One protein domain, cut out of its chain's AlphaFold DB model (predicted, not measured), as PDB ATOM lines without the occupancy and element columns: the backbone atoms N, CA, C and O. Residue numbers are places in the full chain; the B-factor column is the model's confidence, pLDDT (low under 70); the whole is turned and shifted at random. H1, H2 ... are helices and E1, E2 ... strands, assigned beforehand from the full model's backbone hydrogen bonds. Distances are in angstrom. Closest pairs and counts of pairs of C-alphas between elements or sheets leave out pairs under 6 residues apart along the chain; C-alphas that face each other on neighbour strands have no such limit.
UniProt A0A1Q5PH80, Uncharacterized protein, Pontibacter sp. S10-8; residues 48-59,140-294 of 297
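This is residues 48 to 59 and 140 to 294 of the 297 residues of an uncharacterized protein of Pontibacter sp. S10-8 (UniProt A0A1Q5PH80). Two twisted sheets, only partly face to face, make a long body: one is built along the long strand E2, and the three-stranded sheet E4, E9, E10 covers part of one of its faces. E1 runs beside E2 on one side, E3, E7 and E8 follow one another along its other side, and the short helix H1 is over E3. The printed part has 167 residues, mostly strand by class, with the elements in the order E1 to E6, H1, E7 to E10. The larger sheet is branched and its neighbour pairs are antiparallel; the smaller, E4 - E9 - E10, is all antiparallel. The whole is compact, with a radius of gyration of the C-alphas of 16.7 A, yet elongated, spanning 56 by 34 by 29 A.

E2, residues 140 to 157, runs 54.3 A from C-alpha 140 at (170.703, 139.712, 107.287). E1, residues 48 to 58, spans 33.0 A from C-alpha 48 at (192.134, 176.031, 119.288). E3 is residues 160 to 165, E5 194 to 198, E6 217 to 219, E7 250 to 254 and E8 257 to 262. E4 is residues 176 to 183, 20.4 A; E9, 264 to 274, is 32.1 A; E10, 283 to 293, is 32.4 A and ends at C-alpha 293 (176.345, 142.020, 113.269). H1 is residues 231 to 235.

E2 pairs with E1 on one side, N 52 and O 150 being 2.8 A apart. On its other side it pairs with E8 (N 143 and O 259, 2.8 A), E7 (N 149 and O 252, 2.8 A) and E3 (N 155 and O 162, 2.9 A), the last a hairpin. E7 runs on into E8 at 45 degrees. E5 pairs with E7 (N 197 and O 251, 2.8 A), and E6 with E1 (N 49 and O 218, 2.8 A). In the smaller sheet E9 is the inner strand, with N 180 and O 271 of E4 and E9 2.9 A apart; N 268 and O 289 of the hairpin E9 and E10 are 2.8 A apart. Between the sheets, the closest C-alphas of E1 and E10, Val 53 and Val 287, are 6.7 A apart. H1 is on the branched sheet at a height of 8.1 A, and its O i to N i+4 pair is within hydrogen-bond range.

The farthest C-alphas, Asn 140 and Lys 158, are 56.9 A apart. Residues 60 to 139 are not printed; C-alphas 59 and 140 are 10.6 A apart across the cut. The links E5 to E6, E6 to H1 and H1 to E7 are long. Mean pLDDT of the printed part is 85.0, with residues 240 to 245, 247 and 276 to 280 under 70.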
ATOM      1  N   ALA A  48     192.106 177.356 119.879       86.38
ATOM      2  CA  ALA A  48     192.134 176.031 119.288       86.38
ATOM      3  C   ALA A  48     190.724 175.492 119.072       86.38
ATOM      4  O   ALA A  48     189.757 175.999 119.640       86.38
ATOM      5  N   GLN A  49     190.620 174.486 118.216       85.81
ATOM      6  CA  GLN A  49     189.383 173.804 117.887       85.81
ATOM      7  C   GLN A  49     189.619 172.314 117.722       85.81
ATOM      8  O   GLN A  49     190.719 171.881 117.367       85.81
ATOM      9  N   SER A  50     188.558 171.548 117.922       87.75
ATOM     10  CA  SER A  50     188.525 170.137 117.603       87.75
ATOM     11  C   SER A  50     187.144 169.630 117.271       87.75
ATOM     12  O   SER A  50     186.142 170.241 117.634       87.75
ATOM     13  N   ILE A  51     187.122 168.480 116.610       89.31
ATOM     14  CA  ILE A  51     185.899 167.817 116.184       89.31
ATOM     15  C   ILE A  51     185.780 166.480 116.874       89.31
ATOM     16  O   ILE A  51     186.734 165.710 116.911       89.31
ATOM     17  N   MET A  52     184.588 166.189 117.365       89.62
ATOM     18  CA  MET A  52     184.193 164.854 117.756       89.62
ATOM     19  C   MET A  52     183.133 164.342 116.797       89.62
ATOM     20  O   MET A  52     182.224 165.075 116.411       89.62
ATOM     21  N   VAL A  53     183.238 163.056 116.487       90.12
ATOM     22  CA  VAL A  53     182.192 162.288 115.826       90.12
ATOM     23  C   VAL A  53     181.836 161.133 116.754       90.12
ATOM     24  O   VAL A  53     182.681 160.283 117.030       90.12
ATOM     25  N   ASP A  54     180.606 161.134 117.249       88.81
ATOM     26  CA  ASP A  54     180.003 159.994 117.923       88.81
ATOM     27  C   ASP A  54     179.269 159.152 116.884       88.81
ATOM     28  O   ASP A  54     178.393 159.656 116.177       88.81
ATOM     29  N   ILE A  55     179.651 157.884 116.777       88.06
ATOM     30  CA  ILE A  55     178.989 156.904 115.920       88.06
ATOM     31  C   ILE A  55     178.326 155.912 116.869       88.06
ATOM     32  O   ILE A  55     178.994 155.244 117.662       88.06
ATOM     33  N   ASN A  56     177.004 155.833 116.804       86.44
ATOM     34  CA  ASN A  56     176.217 154.880 117.560       86.44
ATOM     35  C   ASN A  56     175.577 153.898 116.582       86.44
ATOM     36  O   ASN A  56     174.640 154.237 115.863       86.44
ATOM     37  N   VAL A  57     176.099 152.673 116.549       84.56
ATOM     38  CA  VAL A  57     175.552 151.617 115.699       84.56
ATOM     39  C   VAL A  57     174.707 150.664 116.525       84.56
ATOM     40  O   VAL A  57     175.212 149.920 117.370       84.56
ATOM     41  N   ASN A  58     173.417 150.626 116.218       83.31
ATOM     42  CA  ASN A  58     172.505 149.620 116.720       83.31
ATOM     43  C   ASN A  58     172.474 148.430 115.757       83.31
ATOM     44  O   ASN A  58     171.711 148.407 114.793       83.31
ATOM     45  N   ALA A  59     173.339 147.451 116.016       81.25
ATOM     46  CA  ALA A  59     173.381 146.199 115.272       81.25
ATOM     47  C   ALA A  59     172.649 145.085 116.042       81.25
ATOM     48  O   ALA A  59     173.079 144.743 117.153       81.25
ATOM     49  N   ASN A 140     170.425 138.298 107.046       78.06
ATOM     50  CA  ASN A 140     170.703 139.712 107.287       78.06
ATOM     51  C   ASN A 140     169.965 140.234 108.530       78.06
ATOM     52  O   ASN A 140     168.998 139.635 108.999       78.06
ATOM     53  N   SER A 141     170.417 141.372 109.053       79.44
ATOM     54  CA  SER A 141     169.761 142.139 110.112       79.44
ATOM     55  C   SER A 141     169.715 143.623 109.784       79.44
ATOM     56  O   SER A 141     170.626 144.146 109.141       79.44
ATOM     57  N   ASP A 142     168.665 144.280 110.273       82.88
ATOM     58  CA  ASP A 142     168.468 145.723 110.143       82.88
ATOM     59  C   ASP A 142     169.385 146.451 111.126       82.88
ATOM     60  O   ASP A 142     169.177 146.426 112.337       82.88
ATOM     61  N   VAL A 143     170.439 147.062 110.601       85.25
ATOM     62  CA  VAL A 143     171.443 147.807 111.352       85.25
ATOM     63  C   VAL A 143     171.175 149.288 111.180       85.25
ATOM     64  O   VAL A 143     171.206 149.801 110.065       85.25
ATOM     65  N   THR A 144     170.980 149.973 112.297       89.88
ATOM     66  CA  THR A 144     170.783 151.421 112.322       89.88
ATOM     67  C   THR A 144     172.067 152.108 112.768       89.88
ATOM     68  O   THR A 144     172.699 151.687 113.739       89.88
ATOM     69  N   VAL A 145     172.453 153.172 112.073       90.31
ATOM     70  CA  VAL A 145     173.612 154.009 112.385       90.31
ATOM     71  C   VAL A 145     173.132 155.431 112.665       90.31
ATOM     72  O   VAL A 145     172.650 156.115 111.763       90.31
ATOM     73  N   ASP A 146     173.322 155.876 113.905       91.25
ATOM     74  CA  ASP A 146     173.090 157.249 114.348       91.25
ATOM     75  C   ASP A 146     174.438 157.956 114.519       91.25
ATOM     76  O   ASP A 146     175.352 157.421 115.152       91.25
ATOM     77  N   ILE A 147     174.582 159.165 113.973       91.69
ATOM     78  CA  ILE A 147     175.839 159.922 114.050       91.69
ATOM     79  C   ILE A 147     175.572 161.321 114.596       91.69
ATOM     80  O   ILE A 147     174.734 162.061 114.078       91.69
ATOM     81  N   THR A 148     176.333 161.698 115.623       92.75
ATOM     82  CA  THR A 148     176.341 163.052 116.188       92.75
ATOM     83  C   THR A 148     177.736 163.649 116.071       92.75
ATOM     84  O   THR A 148     178.723 163.028 116.453       92.75
ATOM     85  N   ILE A 149     177.835 164.871 115.559       92.69
ATOM     86  CA  ILE A 149     179.096 165.601 115.413       92.69
ATOM     87  C   ILE A 149     179.051 166.832 116.312       92.69
ATOM     88  O   ILE A 149     178.061 167.562 116.320       92.69
ATOM     89  N   ALA A 150     180.130 167.087 117.046       91.12
ATOM     90  CA  ALA A 150     180.286 168.263 117.898       91.12
ATOM     91  C   ALA A 150     181.636 168.935 117.630       91.12
ATOM     92  O   ALA A 150     182.639 168.256 117.409       91.12
ATOM     93  N   GLY A 151     181.676 170.269 117.666       89.44
ATOM     94  CA  GLY A 151     182.903 171.037 117.457       89.44
ATOM     95  C   GLY A 151     183.286 171.847 118.683       89.44
ATOM     96  O   GLY A 151     182.678 172.881 118.932       89.44
ATOM     97  N   GLN A 152     184.295 171.402 119.430       88.88
ATOM     98  CA  GLN A 152     184.841 172.154 120.558       88.88
ATOM     99  C   GLN A 152     185.718 173.298 120.043       88.88
ATOM    100  O   GLN A 152     186.585 173.104 119.199       88.88
ATOM    101  N   SER A 153     185.534 174.490 120.593       87.69
ATOM    102  CA  SER A 153     186.388 175.657 120.397       87.69
ATOM    103  C   SER A 153     186.839 176.186 121.750       87.69
ATOM    104  O   SER A 153     186.055 176.237 122.696       87.69
ATOM    105  N   VAL A 154     188.097 176.608 121.842       87.62
ATOM    106  CA  VAL A 154     188.663 177.222 123.041       87.62
ATOM    107  C   VAL A 154     189.401 178.510 122.699       87.62
ATOM    108  O   VAL A 154     190.111 178.600 121.697       87.62
ATOM    109  N   VAL A 155     189.240 179.514 123.559       88.62
ATOM    110  CA  VAL A 155     190.037 180.741 123.576       88.62
ATOM    111  C   VAL A 155     190.756 180.830 124.914       88.62
ATOM    112  O   VAL A 155     190.112 180.854 125.962       88.62
ATOM    113  N   VAL A 156     192.083 180.921 124.882       89.31
ATOM    114  CA  VAL A 156     192.937 181.079 126.061       89.31
ATOM    115  C   VAL A 156     193.500 182.494 126.096       89.31
ATOM    116  O   VAL A 156     194.150 182.954 125.161       89.31
ATOM    117  N   ASN A 157     193.267 183.208 127.195       89.69
ATOM    118  CA  ASN A 157     193.823 184.540 127.419       89.69
ATOM    119  C   ASN A 157     194.302 184.654 128.866       89.69
ATOM    120  O   ASN A 157     193.518 184.492 129.801       89.69
ATOM    121  N   LYS A 158     195.598 184.938 129.056       87.69
ATOM    122  CA  LYS A 158     196.243 185.029 130.380       87.69
ATOM    123  C   LYS A 158     195.965 183.799 131.264       87.69
ATOM    124  O   LYS A 158     195.621 183.942 132.435       87.69
ATOM    125  N   GLY A 159     196.054 182.600 130.683       84.31
ATOM    126  CA  GLY A 159     195.816 181.330 131.382       84.31
ATOM    127  C   GLY A 159     194.350 181.031 131.722       84.31
ATOM    128  O   GLY A 159     194.073 180.040 132.386       84.31
ATOM    129  N   ARG A 160     193.399 181.865 131.282       89.25
ATOM    130  CA  ARG A 160     191.956 181.619 131.422       89.25
ATOM    131  C   ARG A 160     191.409 181.099 130.104       89.25
ATOM    132  O   ARG A 160     191.657 181.721 129.073       89.25
ATOM    133  N   ALA A 161     190.641 180.015 130.155       89.88
ATOM    134  CA  ALA A 161     190.015 179.404 128.989       89.88
ATOM    135  C   ALA A 161     188.517 179.739 128.908       89.88
ATOM    136  O   ALA A 161     187.819 179.808 129.927       89.88
ATOM    137  N   LYS A 162     188.038 179.971 127.685       88.88
ATOM    138  CA  LYS A 162     186.620 179.990 127.325       88.88
ATOM    139  C   LYS A 162     186.382 178.908 126.288       88.88
ATOM    140  O   LYS A 162     186.984 178.964 125.222       88.88
ATOM    141  N   TYR A 163     185.485 177.996 126.596       88.81
ATOM    142  CA  TYR A 163     185.000 176.923 125.756       88.81
ATOM    143  C   TYR A 163     183.648 177.277 125.142       88.81
ATOM    144  O   TYR A 163     182.789 177.901 125.776       88.81
ATOM    145  N   SER A 164     183.466 176.830 123.909       88.88
ATOM    146  CA  SER A 164     182.182 176.761 123.224       88.88
ATOM    147  C   SER A 164     182.137 175.512 122.355       88.88
ATOM    148  O   SER A 164     183.165 175.008 121.910       88.88
ATOM    149  N   PHE A 165     180.934 175.027 122.100       89.69
ATOM    150  CA  PHE A 165     180.642 174.006 121.116       89.69
ATOM    151  C   PHE A 165     179.797 174.642 120.024       89.69
ATOM    152  O   PHE A 165     178.595 174.818 120.193       89.69
ATOM    153  N   THR A 166     180.425 175.058 118.931       84.12
ATOM    154  CA  THR A 166     179.722 175.707 117.823       84.12
ATOM    155  C   THR A 166     180.084 175.043 116.506       84.12
ATOM    156  O   THR A 166     181.254 174.837 116.187       84.12
ATOM    157  N   LEU A 167     179.047 174.722 115.744       86.69
ATOM    158  CA  LEU A 167     179.115 174.246 114.372       86.69
ATOM    159  C   LEU A 167     178.467 175.234 113.405       86.69
ATOM    160  O   LEU A 167     178.328 174.904 112.234       86.69
ATOM    161  N   LEU A 168     178.088 176.424 113.871       85.06
ATOM    162  CA  LEU A 168     177.471 177.464 113.056       85.06
ATOM    163  C   LEU A 168     178.424 178.651 112.913       85.06
ATOM    164  O   LEU A 168     179.116 179.023 113.864       85.06
ATOM    165  N   ASP A 169     178.531 179.213 111.713       80.00
ATOM    166  CA  ASP A 169     179.166 180.519 111.517       80.00
ATOM    167  C   ASP A 169     178.284 181.661 112.045       80.00
ATOM    168  O   ASP A 169     177.201 181.432 112.590       80.00
ATOM    169  N   ASP A 170     178.790 182.890 111.956       78.19
ATOM    170  CA  ASP A 170     178.104 184.067 112.498       78.19
ATOM    171  C   ASP A 170     176.818 184.380 111.703       78.19
ATOM    172  O   ASP A 170     175.912 185.047 112.203       78.19
ATOM    173  N   GLU A 171     176.714 183.845 110.485       82.00
ATOM    174  CA  GLU A 171     175.548 183.885 109.610       82.00
ATOM    175  C   GLU A 171     174.579 182.704 109.828       82.00
ATOM    176  O   GLU A 171     173.511 182.663 109.214       82.00
ATOM    177  N   GLY A 172     174.915 181.756 110.711       82.56
ATOM    178  CA  GLY A 172     174.087 180.596 111.040       82.56
ATOM    179  C   GLY A 172     174.214 179.412 110.075       82.56
ATOM    180  O   GLY A 172     173.386 178.502 110.130       82.56
ATOM    181  N   ASN A 173     175.223 179.378 109.201       85.25
ATOM    182  CA  ASN A 173     175.473 178.242 108.314       85.25
ATOM    183  C   ASN A 173     176.347 177.176 108.989       85.25
ATOM    184  O   ASN A 173     177.264 177.506 109.748       85.25
ATOM    185  N   PRO A 174     176.161 175.885 108.650       86.44
ATOM    186  CA  PRO A 174     177.034 174.826 109.125       86.44
ATOM    187  C   PRO A 174     178.502 175.008 108.709       86.44
ATOM    188  O   PRO A 174     178.853 175.219 107.539       86.44
ATOM    189  N   ARG A 175     179.377 174.835 109.697       84.81
ATOM    190  CA  ARG A 175     180.838 174.790 109.572       84.81
ATOM    191  C   ARG A 175     181.353 173.420 109.161       84.81
ATOM    192  O   ARG A 175     182.547 173.274 108.946       84.81
ATOM    193  N   ILE A 176     180.483 172.427 109.036       87.94
ATOM    194  CA  ILE A 176     180.820 171.118 108.479       87.94
ATOM    195  C   ILE A 176     180.282 171.014 107.051       87.94
ATOM    196  O   ILE A 176     179.204 171.528 106.748       87.94
ATOM    197  N   SER A 177     181.047 170.384 106.168       89.81
ATOM    198  CA  SER A 177     180.672 170.122 104.776       89.81
ATOM    199  C   SER A 177     181.228 168.787 104.303       89.81
ATOM    200  O   SER A 177     182.048 168.171 104.985       89.81
ATOM    201  N   ASP A 178     180.778 168.356 103.123       91.19
ATOM    202  CA  ASP A 178     181.288 167.165 102.433       91.19
ATOM    203  C   ASP A 178     181.236 165.906 103.309       91.19
ATOM    204  O   ASP A 178     182.134 165.064 103.255       91.19
ATOM    205  N   LEU A 179     180.204 165.819 104.157       92.81
ATOM    206  CA  LEU A 179     179.981 164.667 105.016       92.81
ATOM    207  C   LEU A 179     179.729 163.441 104.153       92.81
ATOM    208  O   LEU A 179     178.910 163.484 103.240       92.81
ATOM    209  N   LYS A 180     180.420 162.354 104.479       94.62
ATOM    210  CA  LYS A 180     180.265 161.062 103.819       94.62
ATOM    211  C   LYS A 180     180.280 159.952 104.844       94.62
ATOM    212  O   LYS A 180     181.132 159.954 105.735       94.62
ATOM    213  N   VAL A 181     179.387 158.987 104.674       94.31
ATOM    214  CA  VAL A 181     179.339 157.768 105.481       94.31
ATOM    215  C   VAL A 181     179.552 156.566 104.580       94.31
ATOM    216  O   VAL A 181     178.953 156.460 103.514       94.31
ATOM    217  N   MET A 182     180.425 155.666 105.012       93.81
ATOM    218  CA  MET A 182     180.740 154.423 104.319       93.81
ATOM    219  C   MET A 182     180.686 153.270 105.313       93.81
ATOM    220  O   MET A 182     181.205 153.382 106.422       93.81
ATOM    221  N   VAL A 183     180.109 152.146 104.903       92.25
ATOM    222  CA  VAL A 183     180.116 150.901 105.676       92.25
ATOM    223  C   VAL A 183     180.883 149.855 104.880       92.25
ATOM    224  O   VAL A 183     180.549 149.591 103.729       92.25
ATOM    225  N   THR A 184     181.933 149.264 105.456       91.62
ATOM    226  CA  THR A 184     182.740 148.246 104.757       91.62
ATOM    227  C   THR A 184     181.858 147.118 104.227       91.62
ATOM    228  O   THR A 184     181.051 146.575 104.969       91.62
ATOM    229  N   GLY A 185     182.022 146.730 102.963       80.94
ATOM    230  CA  GLY A 185     181.194 145.685 102.349       80.94
ATOM    231  C   GLY A 185     179.829 146.171 101.850       80.94
ATOM    232  O   GLY A 185     179.056 145.356 101.356       80.94
ATOM    233  N   GLN A 186     179.541 147.470 101.948       86.44
ATOM    234  CA  GLN A 186     178.505 148.151 101.172       86.44
ATOM    235  C   GLN A 186     179.178 148.975 100.067       86.44
ATOM    236  O   GLN A 186     180.247 149.546 100.288       86.44
ATOM    237  N   GLU A 187     178.587 148.999  98.872       75.06
ATOM    238  CA  GLU A 187     179.165 149.715  97.723       75.06
ATOM    239  C   GLU A 187     178.895 151.227  97.768       75.06
ATOM    240  O   GLU A 187     179.680 152.008  97.227       75.06
ATOM    241  N   ASP A 188     177.829 151.650  98.454       83.25
ATOM    242  CA  ASP A 188     177.380 153.038  98.447       83.25
ATOM    243  C   ASP A 188     178.060 153.878  99.537       83.25
ATOM    244  O   ASP A 188     178.007 153.576 100.733       83.25
ATOM    245  N   ILE A 189     178.666 154.988  99.108       85.94
ATOM    246  CA  ILE A 189     179.008 156.106  99.988       85.94
ATOM    247  C   ILE A 189     177.779 157.007 100.056       85.94
ATOM    248  O   ILE A 189     177.305 157.490  99.028       85.94
ATOM    249  N   ILE A 190     177.285 157.248 101.265       89.69
ATOM    250  CA  ILE A 190     176.115 158.091 101.496       89.69
ATOM    251  C   ILE A 190     176.582 159.516 101.790       89.69
ATOM    252  O   ILE A 190     177.468 159.706 102.624       89.69
ATOM    253  N   ASP A 191     175.952 160.500 101.147       90.00
ATOM    254  CA  ASP A 191     176.007 161.912 101.534       90.00
ATOM    255  C   ASP A 191     174.814 162.187 102.476       90.00
ATOM    256  O   ASP A 191     173.699 162.432 102.002       90.00
ATOM    257  N   PRO A 192     174.975 162.057 103.808       88.75
ATOM    258  CA  PRO A 192     173.854 162.134 104.730       88.75
ATOM    259  C   PRO A 192     173.305 163.559 104.802       88.75
ATOM    260  O   PRO A 192     174.051 164.537 104.915       88.75
ATOM    261  N   ALA A 193     171.979 163.670 104.822       91.25
ATOM    262  CA  ALA A 193     171.341 164.869 105.333       91.25
ATOM    263  C   ALA A 193     171.614 164.989 106.842       91.25
ATOM    264  O   ALA A 193     171.848 163.999 107.539       91.25
ATOM    265  N   PHE A 194     171.640 166.221 107.339       93.62
ATOM    266  CA  PHE A 194     171.830 166.494 108.755       93.62
ATOM    267  C   PHE A 194     171.107 167.773 109.154       93.62
ATOM    268  O   PHE A 194     170.927 168.690 108.348       93.62
ATOM    269  N   ALA A 195     170.756 167.852 110.430       92.69
ATOM    270  CA  ALA A 195     170.275 169.064 111.066       92.69
ATOM    271  C   ALA A 195     171.273 169.511 112.133       92.69
ATOM    272  O   ALA A 195     171.835 168.692 112.865       92.69
ATOM    273  N   VAL A 196     171.494 170.822 112.234       92.88
ATOM    274  CA  VAL A 196     172.216 171.388 113.374       92.88
ATOM    275  C   VAL A 196     171.208 171.686 114.470       92.88
ATOM    276  O   VAL A 196     170.289 172.481 114.286       92.88
ATOM    277  N   GLU A 197     171.395 171.043 115.611       92.81
ATOM    278  CA  GLU A 197     170.642 171.309 116.824       92.81
ATOM    279  C   GLU A 197     171.436 172.273 117.702       92.81
ATOM    280  O   GLU A 197     172.627 172.070 117.949       92.81
ATOM    281  N   VAL A 198     170.772 173.327 118.168       90.94
ATOM    282  CA  VAL A 198     171.339 174.313 119.093       90.94
ATOM    283  C   VAL A 198     170.851 173.994 120.504       90.94
ATOM    284  O   VAL A 198     169.709 173.582 120.700       90.94
ATOM    285  N   GLY A 199     171.726 174.159 121.488       89.38
ATOM    286  CA  GLY A 199     171.410 173.961 122.892       89.38
ATOM    287  C   GLY A 199     170.415 175.003 123.390       89.38
ATOM    288  O   GLY A 199     170.648 176.208 123.301       89.38
ATOM    289  N   ASP A 200     169.331 174.534 123.985       89.44
ATOM    290  CA  ASP A 200     168.308 175.335 124.639       89.44
ATOM    291  C   ASP A 200     167.820 174.639 125.918       89.44
ATOM    292  O   ASP A 200     168.297 173.573 126.300       89.44
ATOM    293  N   GLU A 201     166.882 175.247 126.637       87.44
ATOM    294  CA  GLU A 201     166.368 174.641 127.870       87.44
ATOM    295  C   GLU A 201     165.616 173.321 127.619       87.44
ATOM    296  O   GLU A 201     165.584 172.463 128.500       87.44
ATOM    297  N   ALA A 202     165.036 173.125 126.428       87.25
ATOM    298  CA  ALA A 202     164.249 171.939 126.104       87.25
ATOM    299  C   ALA A 202     165.124 170.694 125.898       87.25
ATOM    300  O   ALA A 202     164.697 169.589 126.233       87.25
ATOM    301  N   ASN A 203     166.352 170.861 125.402       85.94
ATOM    302  CA  ASN A 203     167.321 169.775 125.222       85.94
ATOM    303  C   ASN A 203     168.438 169.760 126.278       85.94
ATOM    304  O   ASN A 203     169.525 169.229 126.028       85.94
ATOM    305  N   ASN A 204     168.186 170.343 127.456       87.06
ATOM    306  CA  ASN A 204     169.170 170.462 128.538       87.06
ATOM    307  C   ASN A 204     170.490 171.090 128.055       87.06
ATOM    308  O   ASN A 204     171.582 170.713 128.479       87.06
ATOM    309  N   CYS A 205     170.405 172.026 127.111       87.56
ATOM    310  CA  CYS A 205     171.531 172.764 126.554       87.56
ATOM    311  C   CYS A 205     172.594 171.852 125.930       87.56
ATOM    312  O   CYS A 205     173.769 172.219 125.881       87.56
ATOM    313  N   LEU A 206     172.186 170.648 125.505       90.06
ATOM    314  CA  LEU A 206     173.062 169.567 125.047       90.06
ATOM    315  C   LEU A 206     174.155 169.201 126.071       90.06
ATOM    316  O   LEU A 206     175.195 168.650 125.714       90.06
ATOM    317  N   ALA A 207     173.931 169.497 127.356       85.25
ATOM    318  CA  ALA A 207     174.930 169.365 128.411       85.25
ATOM    319  C   ALA A 207     175.402 167.920 128.618       85.25
ATOM    320  O   ALA A 207     176.524 167.715 129.076       85.25
ATOM    321  N   ASP A 208     174.571 166.941 128.254       83.56
ATOM    322  CA  ASP A 208     174.831 165.508 128.413       83.56
ATOM    323  C   ASP A 208     175.568 164.881 127.216       83.56
ATOM    324  O   ASP A 208     175.919 163.701 127.249       83.56
ATOM    325  N   VAL A 209     175.825 165.632 126.139       86.75
ATOM    326  CA  VAL A 209     176.608 165.115 125.008       86.75
ATOM    327  C   VAL A 209     178.046 164.906 125.476       86.75
ATOM    328  O   VAL A 209     178.700 165.843 125.929       86.75
ATOM    329  N   LEU A 210     178.544 163.673 125.392       84.38
ATOM    330  CA  LEU A 210     179.899 163.344 125.822       84.38
ATOM    331  C   LEU A 210     180.886 163.730 124.733       84.38
ATOM    332  O   LEU A 210     180.720 163.294 123.602       84.38
ATOM    333  N   TYR A 211     181.932 164.468 125.096       84.69
ATOM    334  CA  TYR A 211     183.050 164.780 124.221       84.69
ATOM    335  C   TYR A 211     184.229 163.821 124.463       84.69
ATOM    336  O   TYR A 211     185.180 164.175 125.153       84.69
ATOM    337  N   SER A 212     184.163 162.568 124.002       78.31
ATOM    338  CA  SER A 212     185.126 161.512 124.389       78.31
ATOM    339  C   SER A 212     186.394 161.444 123.541       78.31
ATOM    340  O   SER A 212     187.430 160.999 124.021       78.31
ATOM    341  N   ALA A 213     186.347 161.877 122.285       78.12
ATOM    342  CA  ALA A 213     187.468 161.719 121.370       78.12
ATOM    343  C   ALA A 213     187.570 162.884 120.395       78.12
ATOM    344  O   ALA A 213     186.628 163.643 120.181       78.12
ATOM    345  N   ASN A 214     188.748 163.004 119.794       80.12
ATOM    346  CA  ASN A 214     189.092 164.087 118.900       80.12
ATOM    347  C   ASN A 214     189.499 163.529 117.532       80.12
ATOM    348  O   ASN A 214     190.488 162.811 117.416       80.12
ATOM    349  N   ALA A 215     188.723 163.869 116.510       78.81
ATOM    350  CA  ALA A 215     188.919 163.500 115.115       78.81
ATOM    351  C   ALA A 215     189.878 164.445 114.364       78.81
ATOM    352  O   ALA A 215     190.134 164.248 113.177       78.81
ATOM    353  N   GLY A 216     190.397 165.478 115.035       74.25
ATOM    354  CA  GLY A 216     191.356 166.435 114.493       74.25
ATOM    355  C   GLY A 216     191.411 167.720 115.319       74.25
ATOM    356  O   GLY A 216     190.376 168.263 115.705       74.25
ATOM    357  N   THR A 217     192.620 168.228 115.569       82.31
ATOM    358  CA  THR A 217     192.846 169.499 116.270       82.31
ATOM    359  C   THR A 217     193.351 170.576 115.327       82.31
ATOM    360  O   THR A 217     194.086 170.315 114.376       82.31
ATOM    361  N   PHE A 218     192.993 171.818 115.628       78.69
ATOM    362  CA  PHE A 218     193.496 172.985 114.925       78.69
ATOM    363  C   PHE A 218     193.783 174.116 115.918       78.69
ATOM    364  O   PHE A 218     193.064 174.280 116.897       78.69
ATOM    365  N   GLY A 219     194.795 174.942 115.643       80.25
ATOM    366  CA  GLY A 219     195.071 176.181 116.374       80.25
ATOM    367  C   GLY A 219     196.351 176.128 117.199       80.25
ATOM    368  O   GLY A 219     197.208 175.277 116.984       80.25
ATOM    369  N   ARG A 220     196.513 177.097 118.102       83.75
ATOM    370  CA  ARG A 220     197.723 177.274 118.923       83.75
ATOM    371  C   ARG A 220     197.567 176.763 120.355       83.75
ATOM    372  O   ARG A 220     198.537 176.257 120.896       83.75
ATOM    373  N   ALA A 221     196.362 176.834 120.917       87.25
ATOM    374  CA  ALA A 221     196.057 176.383 122.279       87.25
ATOM    375  C   ALA A 221     195.509 174.941 122.309       87.25
ATOM    376  O   ALA A 221     194.490 174.670 122.944       87.25
ATOM    377  N   THR A 222     196.084 174.027 121.521       87.62
ATOM    378  CA  THR A 222     195.546 172.659 121.370       87.62
ATOM    379  C   THR A 222     195.654 171.835 122.652       87.62
ATOM    380  O   THR A 222     194.870 170.910 122.846       87.62
ATOM    381  N   ASP A 223     196.571 172.198 123.544       89.81
ATOM    382  CA  ASP A 223     196.726 171.663 124.898       89.81
ATOM    383  C   ASP A 223     195.568 172.037 125.836       89.81
ATOM    384  O   ASP A 223     195.326 171.344 126.823       89.81
ATOM    385  N   ALA A 224     194.830 173.101 125.514       90.62
ATOM    386  CA  ALA A 224     193.638 173.510 126.244       90.62
ATOM    387  C   ALA A 224     192.366 172.780 125.784       90.62
ATOM    388  O   ALA A 224     191.319 172.977 126.390       90.62
ATOM    389  N   LEU A 225     192.413 171.958 124.731       90.31
ATOM    390  CA  LEU A 225     191.261 171.151 124.318       90.31
ATOM    391  C   LEU A 225     191.011 170.025 125.327       90.31
ATOM    392  O   LEU A 225     191.942 169.420 125.856       90.31
ATOM    393  N   LEU A 226     189.737 169.747 125.595       90.12
ATOM    394  CA  LEU A 226     189.315 168.813 126.642       90.12
ATOM    395  C   LEU A 226     188.536 167.655 126.029       90.12
ATOM    396  O   LEU A 226     187.652 167.881 125.212       90.12
ATOM    397  N   THR A 227     188.837 166.438 126.474       88.19
ATOM    398  CA  THR A 227     188.135 165.200 126.109       88.19
ATOM    399  C   THR A 227     187.667 164.459 127.358       88.19
ATOM    400  O   THR A 227     188.041 164.811 128.481       88.19
ATOM    401  N   ASP A 228     186.865 163.417 127.146       83.06
ATOM    402  CA  ASP A 228     186.351 162.494 128.162       83.06
ATOM    403  C   ASP A 228     185.473 163.167 129.225       83.06
ATOM    404  O   ASP A 228     185.441 162.743 130.383       83.06
ATOM    405  N   MET A 229     184.776 164.227 128.815       84.00
ATOM    406  CA  MET A 229     183.876 165.046 129.627       84.00
ATOM    407  C   MET A 229     182.647 165.412 128.806       84.00
ATOM    408  O   MET A 229     182.723 165.486 127.578       84.00
ATOM    409  N   THR A 230     181.512 165.658 129.453       86.31
ATOM    410  CA  THR A 230     180.335 166.149 128.734       86.31
ATOM    411  C   THR A 230     180.512 167.601 128.293       86.31
ATOM    412  O   THR A 230     181.303 168.361 128.861       86.31
ATOM    413  N   MET A 231     179.760 168.023 127.276       87.81
ATOM    414  CA  MET A 231     179.742 169.410 126.815       87.81
ATOM    415  C   MET A 231     179.414 170.370 127.963       87.81
ATOM    416  O   MET A 231     180.055 171.413 128.090       87.81
ATOM    417  N   GLY A 232     178.484 169.992 128.846       84.69
ATOM    418  CA  GLY A 232     178.152 170.760 130.045       84.69
ATOM    419  C   GLY A 232     179.328 170.886 131.016       84.69
ATOM    420  O   GLY A 232     179.623 171.989 131.476       84.69
ATOM    421  N   GLU A 233     180.040 169.788 131.285       85.19
ATOM    422  CA  GLU A 233     181.232 169.785 132.146       85.19
ATOM    423  C   GLU A 233     182.359 170.655 131.575       85.19
ATOM    424  O   GLU A 233     183.010 171.384 132.325       85.19
ATOM    425  N   ILE A 234     182.567 170.619 130.256       88.12
ATOM    426  CA  ILE A 234     183.573 171.433 129.560       88.12
ATOM    427  C   ILE A 234     183.189 172.914 129.592       88.12
ATOM    428  O   ILE A 234     184.017 173.758 129.933       88.12
ATOM    429  N   ILE A 235     181.933 173.254 129.290       87.25
ATOM    430  CA  ILE A 235     181.444 174.640 129.356       87.25
ATOM    431  C   ILE A 235     181.529 175.179 130.791       87.25
ATOM    432  O   ILE A 235     181.849 176.352 130.986       87.25
ATOM    433  N   ALA A 236     181.311 174.343 131.808       84.25
ATOM    434  CA  ALA A 236     181.454 174.735 133.208       84.25
ATOM    435  C   ALA A 236     182.899 175.116 133.594       84.25
ATOM    436  O   ALA A 236     183.092 175.831 134.577       84.25
ATOM    437  N   GLN A 237     183.909 174.727 132.801       84.19
ATOM    438  CA  GLN A 237     185.298 175.185 132.967       84.19
ATOM    439  C   GLN A 237     185.519 176.632 132.493       84.19
ATOM    440  O   GLN A 237     186.630 177.155 132.609       84.19
ATOM    441  N   ASN A 238     184.494 177.294 131.940       81.81
ATOM    442  CA  ASN A 238     184.591 178.668 131.462       81.81
ATOM    443  C   ASN A 238     185.012 179.614 132.581       81.81
ATOM    444  O   ASN A 238     184.241 179.981 133.463       81.81
ATOM    445  N   ALA A 239     186.243 180.105 132.475       75.25
ATOM    446  CA  ALA A 239     186.781 181.073 133.413       75.25
ATOM    447  C   ALA A 239     186.290 182.501 133.121       75.25
ATOM    448  O   ALA A 239     186.645 183.415 133.861       75.25
ATOM    449  N   PHE A 240     185.517 182.727 132.052       69.19
ATOM    450  CA  PHE A 240     184.937 184.020 131.670       69.19
ATOM    451  C   PHE A 240     183.458 184.063 132.092       69.19
ATOM    452  O   PHE A 240     182.708 183.136 131.813       69.19
ATOM    453  N   SER A 241     183.046 185.118 132.801       57.78
ATOM    454  CA  SER A 241     181.770 185.192 133.528       57.78
ATOM    455  C   SER A 241     180.502 185.015 132.669       57.78
ATOM    456  O   SER A 241     180.368 185.637 131.618       57.78
ATOM    457  N   SER A 242     179.572 184.216 133.212       51.56
ATOM    458  CA  SER A 242     178.099 184.222 133.072       51.56
ATOM    459  C   SER A 242     177.484 184.387 131.675       51.56
ATOM    460  O   SER A 242     176.630 185.247 131.469       51.56
ATOM    461  N   THR A 243     177.844 183.525 130.728       52.94
ATOM    462  CA  THR A 243     176.928 183.239 129.607       52.94
ATOM    463  C   THR A 243     176.200 181.937 129.902       52.94
ATOM    464  O   THR A 243     176.784 181.040 130.512       52.94
ATOM    465  N   SER A 244     174.915 181.855 129.549       60.06
ATOM    466  CA  SER A 244     174.165 180.605 129.668       60.06
ATOM    467  C   SER A 244     174.885 179.522 128.860       60.06
ATOM    468  O   SER A 244     175.402 179.784 127.770       60.06
ATOM    469  N   ALA A 245     174.955 178.308 129.409       62.94
ATOM    470  CA  ALA A 245     175.632 177.192 128.753       62.94
ATOM    471  C   ALA A 245     175.042 176.894 127.359       62.94
ATOM    472  O   ALA A 245     175.763 176.515 126.443       62.94
ATOM    473  N   CYS A 246     173.747 177.163 127.189       71.00
ATOM    474  CA  CYS A 246     172.934 176.796 126.030       71.00
ATOM    475  C   CYS A 246     173.316 177.559 124.756       71.00
ATOM    476  O   CYS A 246     173.502 176.950 123.711       71.00
ATOM    477  N   GLY A 247     173.572 178.869 124.848       68.62
ATOM    478  CA  GLY A 247     173.927 179.683 123.675       68.62
ATOM    479  C   GLY A 247     175.302 179.372 123.070       68.62
ATOM    480  O   GLY A 247     175.658 179.935 122.041       68.62
ATOM    481  N   ASN A 248     176.088 178.505 123.712       77.19
ATOM    482  CA  ASN A 248     177.411 178.093 123.254       77.19
ATOM    483  C   ASN A 248     177.462 176.597 122.925       77.19
ATOM    484  O   ASN A 248     178.552 176.032 122.959       77.19
ATOM    485  N   ALA A 249     176.323 175.948 122.678       88.75
ATOM    486  CA  ALA A 249     176.259 174.527 122.380       88.75
ATOM    487  C   ALA A 249     175.496 174.283 121.077       88.75
ATOM    488  O   ALA A 249     174.362 174.720 120.923       88.75
ATOM    489  N   SER A 250     176.102 173.560 120.143       91.38
ATOM    490  CA  SER A 250     175.426 173.033 118.965       91.38
ATOM    491  C   SER A 250     176.087 171.743 118.506       91.38
ATOM    492  O   SER A 250     177.319 171.642 118.532       91.38
ATOM    493  N   VAL A 251     175.281 170.809 118.020       93.31
ATOM    494  CA  VAL A 251     175.725 169.547 117.420       93.31
ATOM    495  C   VAL A 251     175.055 169.358 116.067       93.31
ATOM    496  O   VAL A 251     173.954 169.852 115.844       93.31
ATOM    497  N   ALA A 252     175.699 168.636 115.160       93.88
ATOM    498  CA  ALA A 252     175.052 168.162 113.950       93.88
ATOM    499  C   ALA A 252     174.596 166.724 114.175       93.88
ATOM    500  O   ALA A 252     175.406 165.865 114.522       93.88
ATOM    501  N   LYS A 253     173.303 166.477 113.979       93.62
ATOM    502  CA  LYS A 253     172.715 165.140 113.978       93.62
ATOM    503  C   LYS A 253     172.429 164.759 112.539       93.62
ATOM    504  O   LYS A 253     171.698 165.472 111.850       93.62
ATOM    505  N   LEU A 254     173.061 163.687 112.084       93.88
ATOM    506  CA  LEU A 254     172.789 163.132 110.765       93.88
ATOM    507  C   LEU A 254     171.447 162.406 110.803       93.88
ATOM    508  O   LEU A 254     171.055 161.877 111.847       93.88
ATOM    509  N   ASP A 255     170.767 162.377 109.662       92.00
ATOM    510  CA  ASP A 255     169.608 161.514 109.487       92.00
ATOM    511  C   ASP A 255     170.014 160.060 109.739       92.00
ATOM    512  O   ASP A 255     171.120 159.628 109.395       92.00
ATOM    513  N   GLN A 256     169.104 159.316 110.360       90.75
ATOM    514  CA  GLN A 256     169.296 157.907 110.665       90.75
ATOM    515  C   GLN A 256     169.590 157.126 109.377       90.75
ATOM    516  O   GLN A 256     168.859 157.243 108.390       90.75
ATOM    517  N   LEU A 257     170.650 156.316 109.392       91.38
ATOM    518  CA  LEU A 257     171.025 155.464 108.265       91.38
ATOM    519  C   LEU A 257     170.707 154.009 108.597       91.38
ATOM    520  O   LEU A 257     171.258 153.456 109.549       91.38
ATOM    521  N   ASP A 258     169.856 153.382 107.792       90.56
ATOM    522  CA  ASP A 258     169.456 151.989 107.968       90.56
ATOM    523  C   ASP A 258     170.074 151.101 106.882       90.56
ATOM    524  O   ASP A 258     170.004 151.398 105.689       90.56
ATOM    525  N   TYR A 259     170.663 149.983 107.302       88.75
ATOM    526  CA  TYR A 259     171.314 149.000 106.440       88.75
ATOM    527  C   TYR A 259     170.756 147.604 106.708       88.75
ATOM    528  O   TYR A 259     170.445 147.267 107.845       88.75
ATOM    529  N   SER A 260     170.714 146.746 105.690       87.31
ATOM    530  CA  SER A 260     170.439 145.315 105.864       87.31
ATOM    531  C   SER A 260     171.735 144.532 105.680       87.31
ATOM    532  O   SER A 260     172.170 144.295 104.553       87.31
ATOM    533  N   LEU A 261     172.389 144.172 106.788       86.75
ATOM    534  CA  LEU A 261     173.737 143.591 106.781       86.75
ATOM    535  C   LEU A 261     173.721 142.115 107.196       86.75
ATOM    536  O   LEU A 261     173.055 141.778 108.179       86.75
ATOM    537  N   PRO A 262     174.461 141.223 106.509       85.75
ATOM    538  CA  PRO A 262     174.651 139.859 106.981       85.75
ATOM    539  C   PRO A 262     175.469 139.780 108.271       85.75
ATOM    540  O   PRO A 262     176.096 140.756 108.686       85.75
ATOM    541  N   ALA A 263     175.497 138.609 108.909       83.06
ATOM    542  CA  ALA A 263     176.388 138.399 110.046       83.06
ATOM    543  C   ALA A 263     177.861 138.615 109.640       83.06
ATOM    544  O   ALA A 263     178.314 138.099 108.618       83.06
ATOM    545  N   GLY A 264     178.609 139.383 110.430       84.06
ATOM    546  CA  GLY A 264     179.987 139.758 110.141       84.06
ATOM    547  C   GLY A 264     180.454 140.997 110.901       84.06
ATOM    548  O   GLY A 264     179.691 141.645 111.620       84.06
ATOM    549  N   ALA A 265     181.733 141.325 110.730       87.44
ATOM    550  CA  ALA A 265     182.320 142.565 111.222       87.44
ATOM    551  C   ALA A 265     182.313 143.624 110.114       87.44
ATOM    552  O   ALA A 265     182.764 143.374 108.997       87.44
ATOM    553  N   TYR A 266     181.844 144.817 110.455       90.62
ATOM    554  CA  TYR A 266     181.728 145.968 109.571       90.62
ATOM    555  C   TYR A 266     182.457 147.148 110.193       90.62
ATOM    556  O   TYR A 266     182.522 147.276 111.415       90.62
ATOM    557  N   THR A 267     182.979 148.043 109.363       92.81
ATOM    558  CA  THR A 267     183.514 149.323 109.829       92.81
ATOM    559  C   THR A 267     182.671 150.432 109.238       92.81
ATOM    560  O   THR A 267     182.580 150.562 108.021       92.81
ATOM    561  N   VAL A 268     182.054 151.226 110.106       93.06
ATOM    562  CA  VAL A 268     181.395 152.474 109.737       93.06
ATOM    563  C   VAL A 268     182.453 153.566 109.748       93.06
ATOM    564  O   VAL A 268     183.113 153.781 110.762       93.06
ATOM    565  N   THR A 269     182.636 154.235 108.619       93.50
ATOM    566  CA  THR A 269     183.566 155.348 108.448       93.50
ATOM    567  C   THR A 269     182.774 156.605 108.150       93.50
ATOM    568  O   THR A 269     182.032 156.648 107.173       93.50
ATOM    569  N   VAL A 270     182.957 157.635 108.967       93.12
ATOM    570  CA  VAL A 270     182.409 158.971 108.745       93.12
ATOM    571  C   VAL A 270     183.561 159.889 108.385       93.12
ATOM    572  O   VAL A 270     184.548 159.979 109.118       93.12
ATOM    573  N   THR A 271     183.442 160.580 107.261       93.00
ATOM    574  CA  THR A 271     184.395 161.609 106.842       93.00
ATOM    575  C   THR A 271     183.675 162.918 106.595       93.00
ATOM    576  O   THR A 271     182.462 162.942 106.398       93.00
ATOM    577  N   GLY A 272     184.425 164.006 106.605       91.38
ATOM    578  CA  GLY A 272     183.914 165.313 106.236       91.38
ATOM    579  C   GLY A 272     184.998 166.364 106.294       91.38
ATOM    580  O   GLY A 272     186.167 166.066 106.539       91.38
ATOM    581  N   THR A 273     184.589 167.607 106.097       88.44
ATOM    582  CA  THR A 273     185.449 168.778 106.193       88.44
ATOM    583  C   THR A 273     184.884 169.735 107.221       88.44
ATOM    584  O   THR A 273     183.685 170.002 107.251       88.44
ATOM    585  N   VAL A 274     185.759 170.289 108.052       84.00
ATOM    586  CA  VAL A 274     185.415 171.365 108.977       84.00
ATOM    587  C   VAL A 274     186.029 172.653 108.479       84.00
ATOM    588  O   VAL A 274     187.243 172.762 108.294       84.00
ATOM    589  N   LYS A 275     185.170 173.638 108.250       77.81
ATOM    590  CA  LYS A 275     185.539 174.996 107.887       77.81
ATOM    591  C   LYS A 275     186.214 175.654 109.082       77.81
ATOM    592  O   LYS A 275     185.643 175.730 110.170       77.81
ATOM    593  N   GLY A 276     187.436 176.131 108.867       66.62
ATOM    594  CA  GLY A 276     188.133 176.945 109.853       66.62
ATOM    595  C   GLY A 276     187.409 178.271 110.103       66.62
ATOM    596  O   GLY A 276     186.564 178.701 109.317       66.62
ATOM    597  N   ASN A 277     187.772 178.956 111.190       62.12
ATOM    598  CA  ASN A 277     187.368 180.354 111.380       62.12
ATOM    599  C   ASN A 277     187.897 181.230 110.238       62.12
ATOM    600  O   ASN A 277     188.877 180.872 109.582       62.12
ATOM    601  N   ALA A 278     187.292 182.406 110.053       55.00
ATOM    602  CA  ALA A 278     187.729 183.406 109.082       55.00
ATOM    603  C   ALA A 278     189.266 183.545 109.044       55.00
ATOM    604  O   ALA A 278     189.908 183.839 110.054       55.00
ATOM    605  N   GLY A 279     189.850 183.297 107.868       58.75
ATOM    606  CA  GLY A 279     191.300 183.332 107.647       58.75
ATOM    607  C   GLY A 279     192.044 182.010 107.872       58.75
ATOM    608  O   GLY A 279     193.266 181.989 107.736       58.75
ATOM    609  N   MET A 280     191.352 180.910 108.184       65.31
ATOM    610  CA  MET A 280     191.958 179.588 108.379       65.31
ATOM    611  C   MET A 280     191.448 178.575 107.354       65.31
ATOM    612  O   MET A 280     190.301 178.634 106.911       65.31
ATOM    613  N   ALA A 281     192.321 177.648 106.957       74.19
ATOM    614  CA  ALA A 281     191.982 176.619 105.984       74.19
ATOM    615  C   ALA A 281     190.952 175.631 106.554       74.19
ATOM    616  O   ALA A 281     190.942 175.334 107.749       74.19
ATOM    617  N   SER A 282     190.105 175.100 105.674       82.50
ATOM    618  CA  SER A 282     189.230 173.980 106.021       82.50
ATOM    619  C   SER A 282     190.059 172.703 106.179       82.50
ATOM    620  O   SER A 282     191.050 172.525 105.471       82.50
ATOM    621  N   THR A 283     189.672 171.831 107.108       81.56
ATOM    622  CA  THR A 283     190.438 170.627 107.460       81.56
ATOM    623  C   THR A 283     189.559 169.381 107.345       81.56
ATOM    624  O   THR A 283     188.455 169.384 107.895       81.56
ATOM    625  N   PRO A 284     190.010 168.320 106.651       88.94
ATOM    626  CA  PRO A 284     189.275 167.065 106.591       88.94
ATOM    627  C   PRO A 284     189.391 166.289 107.910       88.94
ATOM    628  O   PRO A 284     190.411 166.363 108.594       88.94
ATOM    629  N   PHE A 285     188.374 165.495 108.230       88.06
ATOM    630  CA  PHE A 285     188.391 164.528 109.327       88.06
ATOM    631  C   PHE A 285     187.907 163.154 108.851       88.06
ATOM    632  O   PHE A 285     187.173 163.045 107.865       88.06
ATOM    633  N   ALA A 286     188.309 162.105 109.570       90.81
ATOM    634  CA  ALA A 286     187.850 160.737 109.354       90.81
ATOM    635  C   ALA A 286     187.773 159.987 110.689       90.81
ATOM    636  O   ALA A 286     188.747 159.955 111.440       90.81
ATOM    637  N   VAL A 287     186.624 159.376 110.973       89.88
ATOM    638  CA  VAL A 287     186.388 158.558 112.170       89.88
ATOM    639  C   VAL A 287     185.828 157.212 111.751       89.88
ATOM    640  O   VAL A 287     184.934 157.138 110.914       89.88
ATOM    641  N   THR A 288     186.356 156.147 112.345       90.94
ATOM    642  CA  THR A 288     185.948 154.770 112.069       90.94
ATOM    643  C   THR A 288     185.466 154.090 113.338       90.94
ATOM    644  O   THR A 288     186.151 154.156 114.360       90.94
ATOM    645  N   GLN A 289     184.360 153.360 113.260       87.56
ATOM    646  CA  GLN A 289     183.891 152.476 114.320       87.56
ATOM    647  C   GLN A 289     183.626 151.084 113.761       87.56
ATOM    648  O   GLN A 289     182.934 150.921 112.758       87.56
ATOM    649  N   THR A 290     184.167 150.068 114.426       88.19
ATOM    650  CA  THR A 290     183.891 148.673 114.086       88.19
ATOM    651  C   THR A 290     182.649 148.190 114.822       88.19
ATOM    652  O   THR A 290     182.522 148.381 116.031       88.19
ATOM    653  N   VAL A 291     181.756 147.525 114.098       84.56
ATOM    654  CA  VAL A 291     180.543 146.899 114.616       84.56
ATOM    655  C   VAL A 291     180.470 145.449 114.156       84.56
ATOM    656  O   VAL A 291     180.803 145.126 113.021       84.56
ATOM    657  N   THR A 292     180.005 144.567 115.036       82.75
ATOM    658  CA  THR A 292     179.710 143.172 114.697       82.75
ATOM    659  C   THR A 292     178.201 142.975 114.647       82.75
ATOM    660  O   THR A 292     177.510 143.277 115.626       82.75
ATOM    661  N   VAL A 293     177.721 142.471 113.513       81.75
ATOM    662  CA  VAL A 293     176.345 142.020 113.269       81.75
ATOM    663  C   VAL A 293     176.343 140.502 113.388       81.75
ATOM    664  O   VAL A 293     177.161 139.858 112.746       81.75
ATOM    665  N   GLY A 294     175.433 139.913 114.164       71.44
ATOM    666  CA  GLY A 294     175.304 138.451 114.243       71.44
ATOM    667  C   GLY A 294     176.434 137.726 115.000       71.44
ATOM    668  O   GLY A 294     177.601 137.795 114.636       71.44
TER     669      GLY A 294